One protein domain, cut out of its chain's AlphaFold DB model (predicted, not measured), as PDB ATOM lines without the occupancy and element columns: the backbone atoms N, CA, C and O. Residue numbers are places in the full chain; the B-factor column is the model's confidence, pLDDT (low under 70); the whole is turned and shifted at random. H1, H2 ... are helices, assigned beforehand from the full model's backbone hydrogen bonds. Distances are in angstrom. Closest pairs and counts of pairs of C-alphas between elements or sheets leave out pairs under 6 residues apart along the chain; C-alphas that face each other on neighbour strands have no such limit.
ATOM      1  N   GLU A 167      12.645 -35.692 -46.723       45.91
ATOM      2  CA  GLU A 167      12.169 -37.076 -46.842       45.91
ATOM      3  C   GLU A 167      13.252 -38.086 -47.268       45.91
ATOM      4  O   GLU A 167      13.127 -39.269 -46.956       45.91
ATOM      5  N   TYR A 168      14.359 -37.660 -47.891       46.44
ATOM      6  CA  TYR A 168      15.494 -38.556 -48.160       46.44
ATOM      7  C   TYR A 168      16.355 -38.886 -46.930       46.44
ATOM      8  O   TYR A 168      17.104 -39.862 -46.970       46.44
ATOM      9  N   VAL A 169      16.213 -38.152 -45.821       49.34
ATOM     10  CA  VAL A 169      16.878 -38.456 -44.539       49.34
ATOM     11  C   VAL A 169      16.232 -39.659 -43.834       49.34
ATOM     12  O   VAL A 169      16.826 -40.260 -42.945       49.34
ATOM     13  N   ASN A 170      15.056 -40.104 -44.285       47.31
ATOM     14  CA  ASN A 170      14.368 -41.259 -43.703       47.31
ATOM     15  C   ASN A 170      14.709 -42.598 -44.383       47.31
ATOM     16  O   ASN A 170      14.293 -43.645 -43.901       47.31
ATOM     17  N   ASN A 171      15.482 -42.597 -45.479       47.34
ATOM     18  CA  ASN A 171      15.870 -43.821 -46.200       47.34
ATOM     19  C   ASN A 171      17.260 -44.362 -45.805       47.34
ATOM     20  O   ASN A 171      17.801 -45.225 -46.496       47.34
ATOM     21  N   PHE A 172      17.829 -43.885 -44.693       49.25
ATOM     22  CA  PHE A 172      19.132 -44.310 -44.159       49.25
ATOM     23  C   PHE A 172      19.180 -45.771 -43.665       49.25
ATOM     24  O   PHE A 172      20.253 -46.279 -43.361       49.25
ATOM     25  N   ASP A 173      18.044 -46.467 -43.627       45.16
ATOM     26  CA  ASP A 173      17.867 -47.733 -42.906       45.16
ATOM     27  C   ASP A 173      18.036 -48.998 -43.770       45.16
ATOM     28  O   ASP A 173      17.364 -50.011 -43.567       45.16
ATOM     29  N   ARG A 174      18.923 -48.971 -44.775       51.47
ATOM     30  CA  ARG A 174      19.270 -50.197 -45.524       51.47
ATOM     31  C   ARG A 174      20.477 -50.948 -44.973       51.47
ATOM     32  O   ARG A 174      20.630 -52.113 -45.326       51.47
ATOM     33  N   ASP A 175      21.245 -50.337 -44.073       46.97
ATOM     34  CA  ASP A 175      22.317 -51.014 -43.345       46.97
ATOM     35  C   ASP A 175      22.203 -50.738 -41.835       46.97
ATOM     36  O   ASP A 175      22.446 -49.614 -41.395       46.97
ATOM     37  N   PRO A 176      21.869 -51.740 -41.000       49.88
ATOM     38  CA  PRO A 176      21.614 -51.559 -39.565       49.88
ATOM     39  C   PRO A 176      22.880 -51.259 -38.739       49.88
ATOM     40  O   PRO A 176      22.836 -51.280 -37.510       49.88
ATOM     41  N   HIS A 177      24.021 -51.014 -39.391       51.53
ATOM     42  CA  HIS A 177      25.325 -50.904 -38.744       51.53
ATOM     43  C   HIS A 177      25.979 -49.516 -38.853       51.53
ATOM     44  O   HIS A 177      27.004 -49.286 -38.204       51.53
ATOM     45  N   ILE A 178      25.406 -48.578 -39.621       55.50
ATOM     46  CA  ILE A 178      26.026 -47.266 -39.854       55.50
ATOM     47  C   ILE A 178      25.276 -46.175 -39.088       55.50
ATOM     48  O   ILE A 178      24.254 -45.641 -39.508       55.50
ATOM     49  N   SER A 179      25.883 -45.807 -37.960       71.50
ATOM     50  CA  SER A 179      25.610 -44.671 -37.066       71.50
ATOM     51  C   SER A 179      25.786 -43.296 -37.760       71.50
ATOM     52  O   SER A 179      26.282 -42.333 -37.186       71.50
ATOM     53  N   GLY A 180      25.458 -43.166 -39.045       70.81
ATOM     54  CA  GLY A 180      25.737 -41.953 -39.815       70.81
ATOM     55  C   GLY A 180      24.910 -40.752 -39.347       70.81
ATOM     56  O   GLY A 180      25.446 -39.661 -39.148       70.81
ATOM     57  N   SER A 181      23.620 -40.974 -39.089       77.00
ATOM     58  CA  SER A 181      22.701 -39.955 -38.564       77.00
ATOM     59  C   SER A 181      23.018 -39.572 -37.113       77.00
ATOM     60  O   SER A 181      22.942 -38.400 -36.746       77.00
ATOM     61  N   THR A 182      23.442 -40.526 -36.284       83.75
ATOM     62  CA  THR A 182      23.875 -40.270 -34.901       83.75
ATOM     63  C   THR A 182      25.193 -39.498 -34.869       83.75
ATOM     64  O   THR A 182      25.301 -38.532 -34.119       83.75
ATOM     65  N   HIS A 183      26.178 -39.843 -35.707       87.06
ATOM     66  CA  HIS A 183      27.420 -39.076 -35.823       87.06
ATOM     67  C   HIS A 183      27.165 -37.651 -36.315       87.06
ATOM     68  O   HIS A 183      27.738 -36.723 -35.749       87.06
ATOM     69  N   LEU A 184      26.277 -37.465 -37.297       88.88
ATOM     70  CA  LEU A 184      25.852 -36.144 -37.760       88.88
ATOM     71  C   LEU A 184      25.241 -35.321 -36.618       88.88
ATOM     72  O   LEU A 184      25.747 -34.239 -36.326       88.88
ATOM     73  N   ASN A 185      24.235 -35.851 -35.916       89.75
ATOM     74  CA  ASN A 185      23.598 -35.153 -34.794       89.75
ATOM     75  C   ASN A 185      24.596 -34.817 -33.674       89.75
ATOM     76  O   ASN A 185      24.569 -33.719 -33.120       89.75
ATOM     77  N   ASN A 186      25.523 -35.730 -33.370       91.50
ATOM     78  CA  ASN A 186      26.571 -35.491 -32.378       91.50
ATOM     79  C   ASN A 186      27.514 -34.360 -32.815       91.50
ATOM     80  O   ASN A 186      27.837 -33.497 -32.010       91.50
ATOM     81  N   VAL A 187      27.937 -34.327 -34.084       92.62
ATOM     82  CA  VAL A 187      28.785 -33.241 -34.607       92.62
ATOM     83  C   VAL A 187      28.032 -31.915 -34.626       92.62
ATOM     84  O   VAL A 187      28.599 -30.896 -34.236       92.62
ATOM     85  N   MET A 188      26.766 -31.910 -35.046       91.69
ATOM     86  CA  MET A 188      25.943 -30.700 -35.079       91.69
ATOM     87  C   MET A 188      25.774 -30.091 -33.688       91.69
ATOM     88  O   MET A 188      25.903 -28.875 -33.541       91.69
ATOM     89  N   ASN A 189      25.540 -30.928 -32.674       92.44
ATOM     90  CA  ASN A 189      25.429 -30.490 -31.287       92.44
ATOM     91  C   ASN A 189      26.776 -30.018 -30.725       92.44
ATOM     92  O   ASN A 189      26.853 -28.919 -30.182       92.44
ATOM     93  N   ASP A 190      27.844 -30.795 -30.908       93.31
ATOM     94  CA  ASP A 190      29.165 -30.479 -30.352       93.31
ATOM     95  C   ASP A 190      29.771 -29.212 -30.963       93.31
ATOM     96  O   ASP A 190      30.451 -28.442 -30.286       93.31
ATOM     97  N   MET A 191      29.515 -28.984 -32.252       91.44
ATOM     98  CA  MET A 191      29.999 -27.811 -32.975       91.44
ATOM     99  C   MET A 191      29.005 -26.641 -32.932       91.44
ATOM    100  O   MET A 191      29.333 -25.567 -33.430       91.44
ATOM    101  N   GLY A 192      27.807 -26.806 -32.361       91.19
ATOM    102  CA  GLY A 192      26.800 -25.743 -32.263       91.19
ATOM    103  C   GLY A 192      26.273 -25.249 -33.617       91.19
ATOM    104  O   GLY A 192      26.116 -24.048 -33.816       91.19
ATOM    105  N   ILE A 193      26.041 -26.162 -34.564       90.38
ATOM    106  CA  ILE A 193      25.582 -25.847 -35.935       90.38
ATOM    107  C   ILE A 193      24.050 -25.783 -36.030       90.38
ATOM    108  O   ILE A 193      23.520 -25.160 -36.944       90.38
ATOM    109  N   THR A 194      23.342 -26.350 -35.050       85.06
ATOM    110  CA  THR A 194      21.877 -26.544 -34.984       85.06
ATOM    111  C   THR A 194      21.011 -25.273 -35.019       85.06
ATOM    112  O   THR A 194      19.797 -25.354 -34.870       85.06
ATOM    113  N   GLY A 195      21.600 -24.090 -35.210       84.69
ATOM    114  CA  GLY A 195      20.888 -22.814 -35.350       84.69
ATOM    115  C   GLY A 195      21.066 -22.124 -36.705       84.69
ATOM    116  O   GLY A 195      20.521 -21.041 -36.896       84.69
ATOM    117  N   ASN A 196      21.845 -22.695 -37.630       89.88
ATOM    118  CA  ASN A 196      22.061 -22.120 -38.956       89.88
ATOM    119  C   ASN A 196      21.698 -23.134 -40.045       89.88
ATOM    120  O   ASN A 196      22.475 -24.043 -40.341       89.88
ATOM    121  N   GLU A 197      20.545 -22.917 -40.677       89.88
ATOM    122  CA  GLU A 197      19.995 -23.800 -41.710       89.88
ATOM    123  C   GLU A 197      20.949 -24.008 -42.894       89.88
ATOM    124  O   GLU A 197      21.018 -25.102 -43.448       89.88
ATOM    125  N   GLU A 198      21.721 -22.990 -43.289       89.00
ATOM    126  CA  GLU A 198      22.663 -23.100 -44.408       89.00
ATOM    127  C   GLU A 198      23.857 -23.990 -44.051       89.00
ATOM    128  O   GLU A 198      24.297 -24.814 -44.857       89.00
ATOM    129  N   GLN A 199      24.377 -23.843 -42.830       91.12
ATOM    130  CA  GLN A 199      25.492 -24.650 -42.333       91.12
ATOM    131  C   GLN A 199      25.065 -26.100 -42.098       91.12
ATOM    132  O   GLN A 199      25.785 -27.025 -42.481       91.12
ATOM    133  N   GLU A 200      23.881 -26.292 -41.518       91.75
ATOM    134  CA  GLU A 200      23.271 -27.600 -41.305       91.75
ATOM    135  C   GLU A 200      23.029 -28.313 -42.637       91.75
ATOM    136  O   GLU A 200      23.410 -29.472 -42.807       91.75
ATOM    137  N   ARG A 201      22.478 -27.599 -43.625       89.81
ATOM    138  CA  ARG A 201      22.262 -28.118 -44.978       89.81
ATOM    139  C   ARG A 201      23.573 -28.519 -45.644       89.81
ATOM    140  O   ARG A 201      23.651 -29.603 -46.222       89.81
ATOM    141  N   ALA A 202      24.604 -27.679 -45.563       91.31
ATOM    142  CA  ALA A 202      25.909 -27.981 -46.145       91.31
ATOM    143  C   ALA A 202      26.517 -29.258 -45.546       91.31
ATOM    144  O   ALA A 202      27.003 -30.110 -46.292       91.31
ATOM    145  N   LEU A 203      26.449 -29.419 -44.220       91.75
ATOM    146  CA  LEU A 203      26.931 -30.621 -43.543       91.75
ATOM    147  C   LEU A 203      26.096 -31.852 -43.930       91.75
ATOM    148  O   LEU A 203      26.661 -32.879 -44.298       91.75
ATOM    149  N   SER A 204      24.768 -31.727 -43.935       90.44
ATOM    150  CA  SER A 204      23.843 -32.806 -44.303       90.44
ATOM    151  C   SER A 204      24.083 -33.340 -45.714       90.44
ATOM    152  O   SER A 204      24.108 -34.555 -45.901       90.44
ATOM    153  N   ILE A 205      24.342 -32.467 -46.698       89.38
ATOM    154  CA  ILE A 205      24.678 -32.882 -48.071       89.38
ATOM    155  C   ILE A 205      25.952 -33.737 -48.086       89.38
ATOM    156  O   ILE A 205      25.993 -34.776 -48.746       89.38
ATOM    157  N   VAL A 206      26.989 -33.327 -47.350       89.38
ATOM    158  CA  VAL A 206      28.256 -34.071 -47.280       89.38
ATOM    159  C   VAL A 206      28.062 -35.423 -46.601       89.38
ATOM    160  O   VAL A 206      28.534 -36.436 -47.116       89.38
ATOM    161  N   CYS A 207      27.338 -35.462 -45.482       88.12
ATOM    162  CA  CYS A 207      27.073 -36.696 -44.751       88.12
ATOM    163  C   CYS A 207      26.235 -37.671 -45.581       88.12
ATOM    164  O   CYS A 207      26.589 -38.842 -45.699       88.12
ATOM    165  N   GLN A 208      25.174 -37.181 -46.226       84.50
ATOM    166  CA  GLN A 208      24.349 -37.989 -47.119       84.50
ATOM    167  C   GLN A 208      25.170 -38.552 -48.276       84.50
ATOM    168  O   GLN A 208      25.056 -39.737 -48.591       84.50
ATOM    169  N   HIS A 209      26.022 -37.730 -48.888       85.50
ATOM    170  CA  HIS A 209      26.898 -38.183 -49.958       85.50
ATOM    171  C   HIS A 209      27.886 -39.256 -49.487       85.50
ATOM    172  O   HIS A 209      28.066 -40.258 -50.173       85.50
ATOM    173  N   SER A 210      28.477 -39.069 -48.303       84.00
ATOM    174  CA  SER A 210      29.412 -40.024 -47.707       84.00
ATOM    175  C   SER A 210      28.765 -41.376 -47.415       84.00
ATOM    176  O   SER A 210      29.444 -42.391 -47.506       84.00
ATOM    177  N   ILE A 211      27.488 -41.392 -47.032       82.62
ATOM    178  CA  ILE A 211      26.781 -42.616 -46.632       82.62
ATOM    179  C   ILE A 211      26.138 -43.312 -47.835       82.62
ATOM    180  O   ILE A 211      26.057 -44.531 -47.869       82.62
ATOM    181  N   SER A 212      25.721 -42.557 -48.855       77.56
ATOM    182  CA  SER A 212      25.095 -43.127 -50.058       77.56
ATOM    183  C   SER A 212      26.088 -43.828 -50.998       77.56
ATOM    184  O   SER A 212      25.662 -44.268 -52.065       77.56
ATOM    185  N   GLU A 213      27.386 -43.854 -50.662       71.38
ATOM    186  CA  GLU A 213      28.488 -44.397 -51.480       71.38
ATOM    187  C   GLU A 213      28.340 -44.072 -52.974       71.38
ATOM    188  O   GLU A 213      28.476 -44.920 -53.859       71.38
ATOM    189  N   SER A 214      27.991 -42.817 -53.278       70.12
ATOM    190  CA  SER A 214      27.743 -42.433 -54.662       70.12
ATOM    191  C   SER A 214      29.042 -42.561 -55.466       70.12
ATOM    192  O   SER A 214      30.062 -42.008 -55.057       70.12
ATOM    193  N   PRO A 215      29.030 -43.193 -56.654       71.06
ATOM    194  CA  PRO A 215      30.233 -43.323 -57.478       71.06
ATOM    195  C   PRO A 215      30.697 -41.985 -58.081       71.06
ATOM    196  O   PRO A 215      31.723 -41.925 -58.754       71.06
ATOM    197  N   LYS A 216      29.924 -40.906 -57.904       79.50
ATOM    198  CA  LYS A 216      30.237 -39.570 -58.416       79.50
ATOM    199  C   LYS A 216      30.959 -38.764 -57.344       79.50
ATOM    200  O   LYS A 216      30.534 -38.757 -56.202       79.50
ATOM    201  N   GLN A 217      31.991 -38.014 -57.716       81.94
ATOM    202  CA  GLN A 217      32.663 -37.108 -56.786       81.94
ATOM    203  C   GLN A 217      31.754 -35.922 -56.409       81.94
ATOM    204  O   GLN A 217      31.287 -35.202 -57.295       81.94
ATOM    205  N   LEU A 218      31.552 -35.669 -55.109       83.75
ATOM    206  CA  LEU A 218      30.910 -34.439 -54.631       83.75
ATOM    207  C   LEU A 218      31.867 -33.244 -54.724       83.75
ATOM    208  O   LEU A 218      32.896 -33.190 -54.050       83.75
ATOM    209  N   LEU A 219      31.479 -32.245 -55.517       85.25
ATOM    210  CA  LEU A 219      32.128 -30.939 -55.554       85.25
ATOM    211  C   LEU A 219      31.266 -29.925 -54.798       85.25
ATOM    212  O   LEU A 219      30.224 -29.502 -55.290       85.25
ATOM    213  N   LEU A 220      31.710 -29.526 -53.606       85.56
ATOM    214  CA  LEU A 220      31.005 -28.556 -52.770       85.56
ATOM    215  C   LEU A 220      31.665 -27.174 -52.861       85.56
ATOM    216  O   LEU A 220      32.850 -27.021 -52.564       85.56
ATOM    217  N   TYR A 221      30.882 -26.157 -53.223       88.62
ATOM    218  CA  TYR A 221      31.306 -24.758 -53.201       88.62
ATOM    219  C   TYR A 221      30.613 -24.013 -52.058       88.62
ATOM    220  O   TYR A 221      29.414 -23.764 -52.108       88.62
ATOM    221  N   ILE A 222      31.382 -23.651 -51.027       88.12
ATOM    222  CA  ILE A 222      30.893 -22.882 -49.878       88.12
ATOM    223  C   ILE A 222      31.307 -21.419 -50.061       88.12
ATOM    224  O   ILE A 222      32.482 -21.070 -49.919       88.12
ATOM    225  N   ALA A 223      30.339 -20.558 -50.363       87.81
ATOM    226  CA  ALA A 223      30.524 -19.115 -50.499       87.81
ATOM    227  C   ALA A 223      29.808 -18.361 -49.369       87.81
ATOM    228  O   ALA A 223      28.904 -18.886 -48.735       87.81
ATOM    229  N   GLY A 224      30.240 -17.129 -49.099       87.56
ATOM    230  CA  GLY A 224      29.612 -16.267 -48.099       87.56
ATOM    231  C   GLY A 224      30.531 -15.141 -47.640       87.56
ATOM    232  O   GLY A 224      31.755 -15.211 -47.813       87.56
ATOM    233  N   VAL A 225      29.956 -14.117 -47.014       88.81
ATOM    234  CA  VAL A 225      30.688 -12.957 -46.480       88.81
ATOM    235  C   VAL A 225      31.707 -13.361 -45.402       88.81
ATOM    236  O   VAL A 225      31.639 -14.447 -44.809       88.81
ATOM    237  N   GLY A 226      32.729 -12.530 -45.182       89.38
ATOM    238  CA  GLY A 226      33.675 -12.725 -44.077       89.38
ATOM    239  C   GLY A 226      32.929 -12.812 -42.741       89.38
ATOM    240  O   GLY A 226      31.985 -12.067 -42.526       89.38
ATOM    241  N   GLY A 227      33.304 -13.753 -41.870       87.38
ATOM    242  CA  GLY A 227      32.632 -13.944 -40.576       87.38
ATOM    243  C   GLY A 227      31.410 -14.874 -40.576       87.38
ATOM    244  O   GLY A 227      31.017 -15.311 -39.506       87.38
ATOM    245  N   ALA A 228      30.883 -15.301 -41.733       85.75
ATOM    246  CA  ALA A 228      29.715 -16.202 -41.821       85.75
ATOM    247  C   ALA A 228      29.954 -17.661 -41.344       85.75
ATOM    248  O   ALA A 228      29.155 -18.552 -41.614       85.75
ATOM    249  N   GLY A 229      31.087 -17.948 -40.696       88.75
ATOM    250  CA  GLY A 229      31.377 -19.290 -40.178       88.75
ATOM    251  C   GLY A 229      31.783 -20.333 -41.227       88.75
ATOM    252  O   GLY A 229      31.780 -21.518 -40.928       88.75
ATOM    253  N   LYS A 230      32.212 -19.949 -42.438       91.81
ATOM    254  CA  LYS A 230      32.670 -20.913 -43.470       91.81
ATOM    255  C   LYS A 230      33.734 -21.893 -42.958       91.81
ATOM    256  O   LYS A 230      33.627 -23.095 -43.165       91.81
ATOM    257  N   SER A 231      34.745 -21.388 -42.244       91.31
ATOM    258  CA  SER A 231      35.781 -22.230 -41.627       91.31
ATOM    259  C   SER A 231      35.218 -23.162 -40.551       91.31
ATOM    260  O   SER A 231      35.792 -24.217 -40.308       91.31
ATOM    261  N   HIS A 232      34.106 -22.785 -39.916       93.00
ATOM    262  CA  HIS A 232      33.410 -23.604 -38.926       93.00
ATOM    263  C   HIS A 232      32.753 -24.824 -39.574       93.00
ATOM    264  O   HIS A 232      32.970 -25.942 -39.116       93.00
ATOM    265  N   ILE A 233      32.075 -24.632 -40.711       93.12
ATOM    266  CA  ILE A 233      31.503 -25.729 -41.512       93.12
ATOM    267  C   ILE A 233      32.598 -26.709 -41.945       93.12
ATOM    268  O   ILE A 233      32.444 -27.917 -41.808       93.12
ATOM    269  N   ILE A 234      33.733 -26.197 -42.434       92.06
ATOM    270  CA  ILE A 234      34.852 -27.046 -42.870       92.06
ATOM    271  C   ILE A 234      35.371 -27.899 -41.706       92.06
ATOM    272  O   ILE A 234      35.575 -29.098 -41.873       92.06
ATOM    273  N   LYS A 235      35.539 -27.309 -40.514       93.06
ATOM    274  CA  LYS A 235      35.939 -28.057 -39.311       93.06
ATOM    275  C   LYS A 235      34.923 -29.137 -38.942       93.06
ATOM    276  O   LYS A 235      35.326 -30.234 -38.581       93.06
ATOM    277  N   ALA A 236      33.633 -28.841 -39.059       93.69
ATOM    278  CA  ALA A 236      32.573 -29.799 -38.771       93.69
ATOM    279  C   ALA A 236      32.574 -30.984 -39.743       93.69
ATOM    280  O   ALA A 236      32.431 -32.124 -39.317       93.69
ATOM    281  N   ILE A 237      32.808 -30.723 -41.032       92.44
ATOM    282  CA  ILE A 237      32.962 -31.770 -42.047       92.44
ATOM    283  C   ILE A 237      34.152 -32.677 -41.706       92.44
ATOM    284  O   ILE A 237      34.024 -33.898 -41.745       92.44
ATOM    285  N   VAL A 238      35.299 -32.098 -41.334       91.38
ATOM    286  CA  VAL A 238      36.483 -32.874 -40.929       91.38
ATOM    287  C   VAL A 238      36.190 -33.715 -39.684       91.38
ATOM    288  O   VAL A 238      36.488 -34.905 -39.664       91.38
ATOM    289  N   GLU A 239      35.551 -33.133 -38.668       91.50
ATOM    290  CA  GLU A 239      35.185 -33.843 -37.438       91.50
ATOM    291  C   GLU A 239      34.181 -34.981 -37.696       91.50
ATOM    292  O   GLU A 239      34.263 -36.038 -37.067       91.50
ATOM    293  N   PHE A 240      33.267 -34.807 -38.653       90.62
ATOM    294  CA  PHE A 240      32.371 -35.870 -39.103       90.62
ATOM    295  C   PHE A 240      33.136 -37.043 -39.734       90.62
ATOM    296  O   PHE A 240      32.901 -38.195 -39.359       90.62
ATOM    297  N   PHE A 241      34.086 -36.777 -40.637       88.38
ATOM    298  CA  PHE A 241      34.916 -37.835 -41.228       88.38
ATOM    299  C   PHE A 241      35.777 -38.552 -40.180       88.38
ATOM    300  O   PHE A 241      35.899 -39.776 -40.216       88.38
ATOM    301  N   ARG A 242      36.251 -37.819 -39.169       88.56
ATOM    302  CA  ARG A 242      36.985 -38.384 -38.031       88.56
ATOM    303  C   ARG A 242      36.168 -39.335 -37.184       88.56
ATOM    304  O   ARG A 242      36.646 -40.389 -36.775       88.56
ATOM    305  N   ARG A 243      34.907 -38.995 -36.931       86.81
ATOM    306  CA  ARG A 243      34.003 -39.846 -36.142       86.81
ATOM    307  C   ARG A 243      33.499 -41.057 -36.905       86.81
ATOM    308  O   ARG A 243      33.201 -42.067 -36.282       86.81
ATOM    309  N   THR A 244      33.419 -40.953 -38.226       83.44
ATOM    310  CA  THR A 244      33.033 -42.065 -39.101       83.44
ATOM    311  C   THR A 244      34.208 -42.981 -39.457       83.44
ATOM    312  O   THR A 244      33.988 -44.025 -40.059       83.44
ATOM    313  N   GLY A 245      35.439 -42.646 -39.043       79.38
ATOM    314  CA  GLY A 245      36.631 -43.459 -39.310       79.38
ATOM    315  C   GLY A 245      37.137 -43.348 -40.749       79.38
ATOM    316  O   GLY A 245      37.832 -44.235 -41.228       79.38
ATOM    317  N   HIS A 246      36.787 -42.262 -41.438       77.94
ATOM    318  CA  HIS A 246      37.143 -41.981 -42.828       77.94
ATOM    319  C   HIS A 246      38.082 -40.771 -42.945       77.94
ATOM    320  O   HIS A 246      38.016 -40.010 -43.913       77.94
ATOM    321  N   ASP A 247      38.961 -40.578 -41.961       70.56
ATOM    322  CA  ASP A 247      39.917 -39.463 -41.894       70.56
ATOM    323  C   ASP A 247      40.774 -39.324 -43.155       70.56
ATOM    324  O   ASP A 247      41.012 -38.224 -43.652       70.56
ATOM    325  N   GLU A 248      41.185 -40.455 -43.721       66.69
ATOM    326  CA  GLU A 248      41.971 -40.534 -44.954       66.69
ATOM    327  C   GLU A 248      41.269 -39.945 -46.187       66.69
ATOM    328  O   GLU A 248      41.936 -39.543 -47.142       66.69
ATOM    329  N   ARG A 249      39.934 -39.844 -46.171       68.56
ATOM    330  CA  ARG A 249      39.143 -39.266 -47.267       68.56
ATOM    331  C   ARG A 249      39.090 -37.734 -47.200       68.56
ATOM    332  O   ARG A 249      38.768 -37.087 -48.197       68.56
ATOM    333  N   ALA A 250      39.443 -37.126 -46.064       63.50
ATOM    334  CA  ALA A 250      39.365 -35.685 -45.845       63.50
ATOM    335  C   ALA A 250      40.730 -34.993 -46.032       63.50
ATOM    336  O   ALA A 250      41.458 -34.722 -45.081       63.50
TER     337      ALA A 250
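AT A GLANCE: This is residues 167 to 250 of the 271 residues of an uncharacterized protein of Serpula lacrymans var. lacrymans (strain S7.3) (UniProt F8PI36). Three helices, H2, H3 and H4, make the core, their centres at the corners of a triangle and each touching the other two; H3 and H4 run the same way, and H2 runs against them. A long link, residues 212 to 229, runs back along the length of H3 to reach the beginning of H4, while the short H1 is set off from the core near H3. The printed part has 84 residues with four named helices, in the order H1, H2, H3, H4, and no named strand; the class is all helix. The whole is compact, with a radius of gyration of the C-alphas of 12.8 A and spans of 40 by 27 by 26 A.

HOW THE PARTS SIT: Begin with the two longest helices, H3, residues 197 to 211, and H4, residues 230 to 244. They touch, and their closest C-alphas are those of Gln 199 and Ile 233, 6.2 A apart. They run the same way at a shallow tilt of 31 degrees. Next find H2, residues 180 to 190, which touches H3; the closest C-alphas, of Gly 180 and Ile 211, are 6.9 A apart. H2 and H3 form a helical hairpin, running opposite ways at a shallow tilt of 33 degrees, only just short of steep. H2 also touches H4, closest at the C-alphas of Val 187 and Phe 240, 6.3 A apart, and they run opposite ways at a steep tilt of 46 degrees. Last look at H1, residues 167 to 171, which is close to H3 but not clearly touching: the closest C-alphas, of Val 169 and Gln 208, are 7.9 A apart. H1 is apart from H4, and only just apart from H2, at 8.5 A. In H2, H3 and H4 every O i to N i+4 pair is within hydrogen-bond range; in H1 0 of 1 is, beside 1 of 2 O i to N i+3 pairs.

IN THESE COORDINATES: Find C-alpha 197 at (19.995, -23.800, -41.710); from there H3 runs 20.6 A to Ile 211. H4 runs 21.6 A from Lys 230 to C-alpha 244 at (33.033, -42.065, -39.101). H2 covers 15.3 A from Gly 180 to Asp 190. H1, 7.7 A long, begins at C-alpha 167 at (12.169, -37.076, -46.842).

THE WHOLE: Look for the two C-alphas farthest apart at Pro 176 and Gly 226, 40.9 A from each other. The printed part has no cut. The link from H3 to H4 is long, 18 residues, and those from H1 to H2 and from H2 to H3 are short. The mean pLDDT of the printed part is 80.5, and residues 167 to 178 and 248 to 250 are under 70.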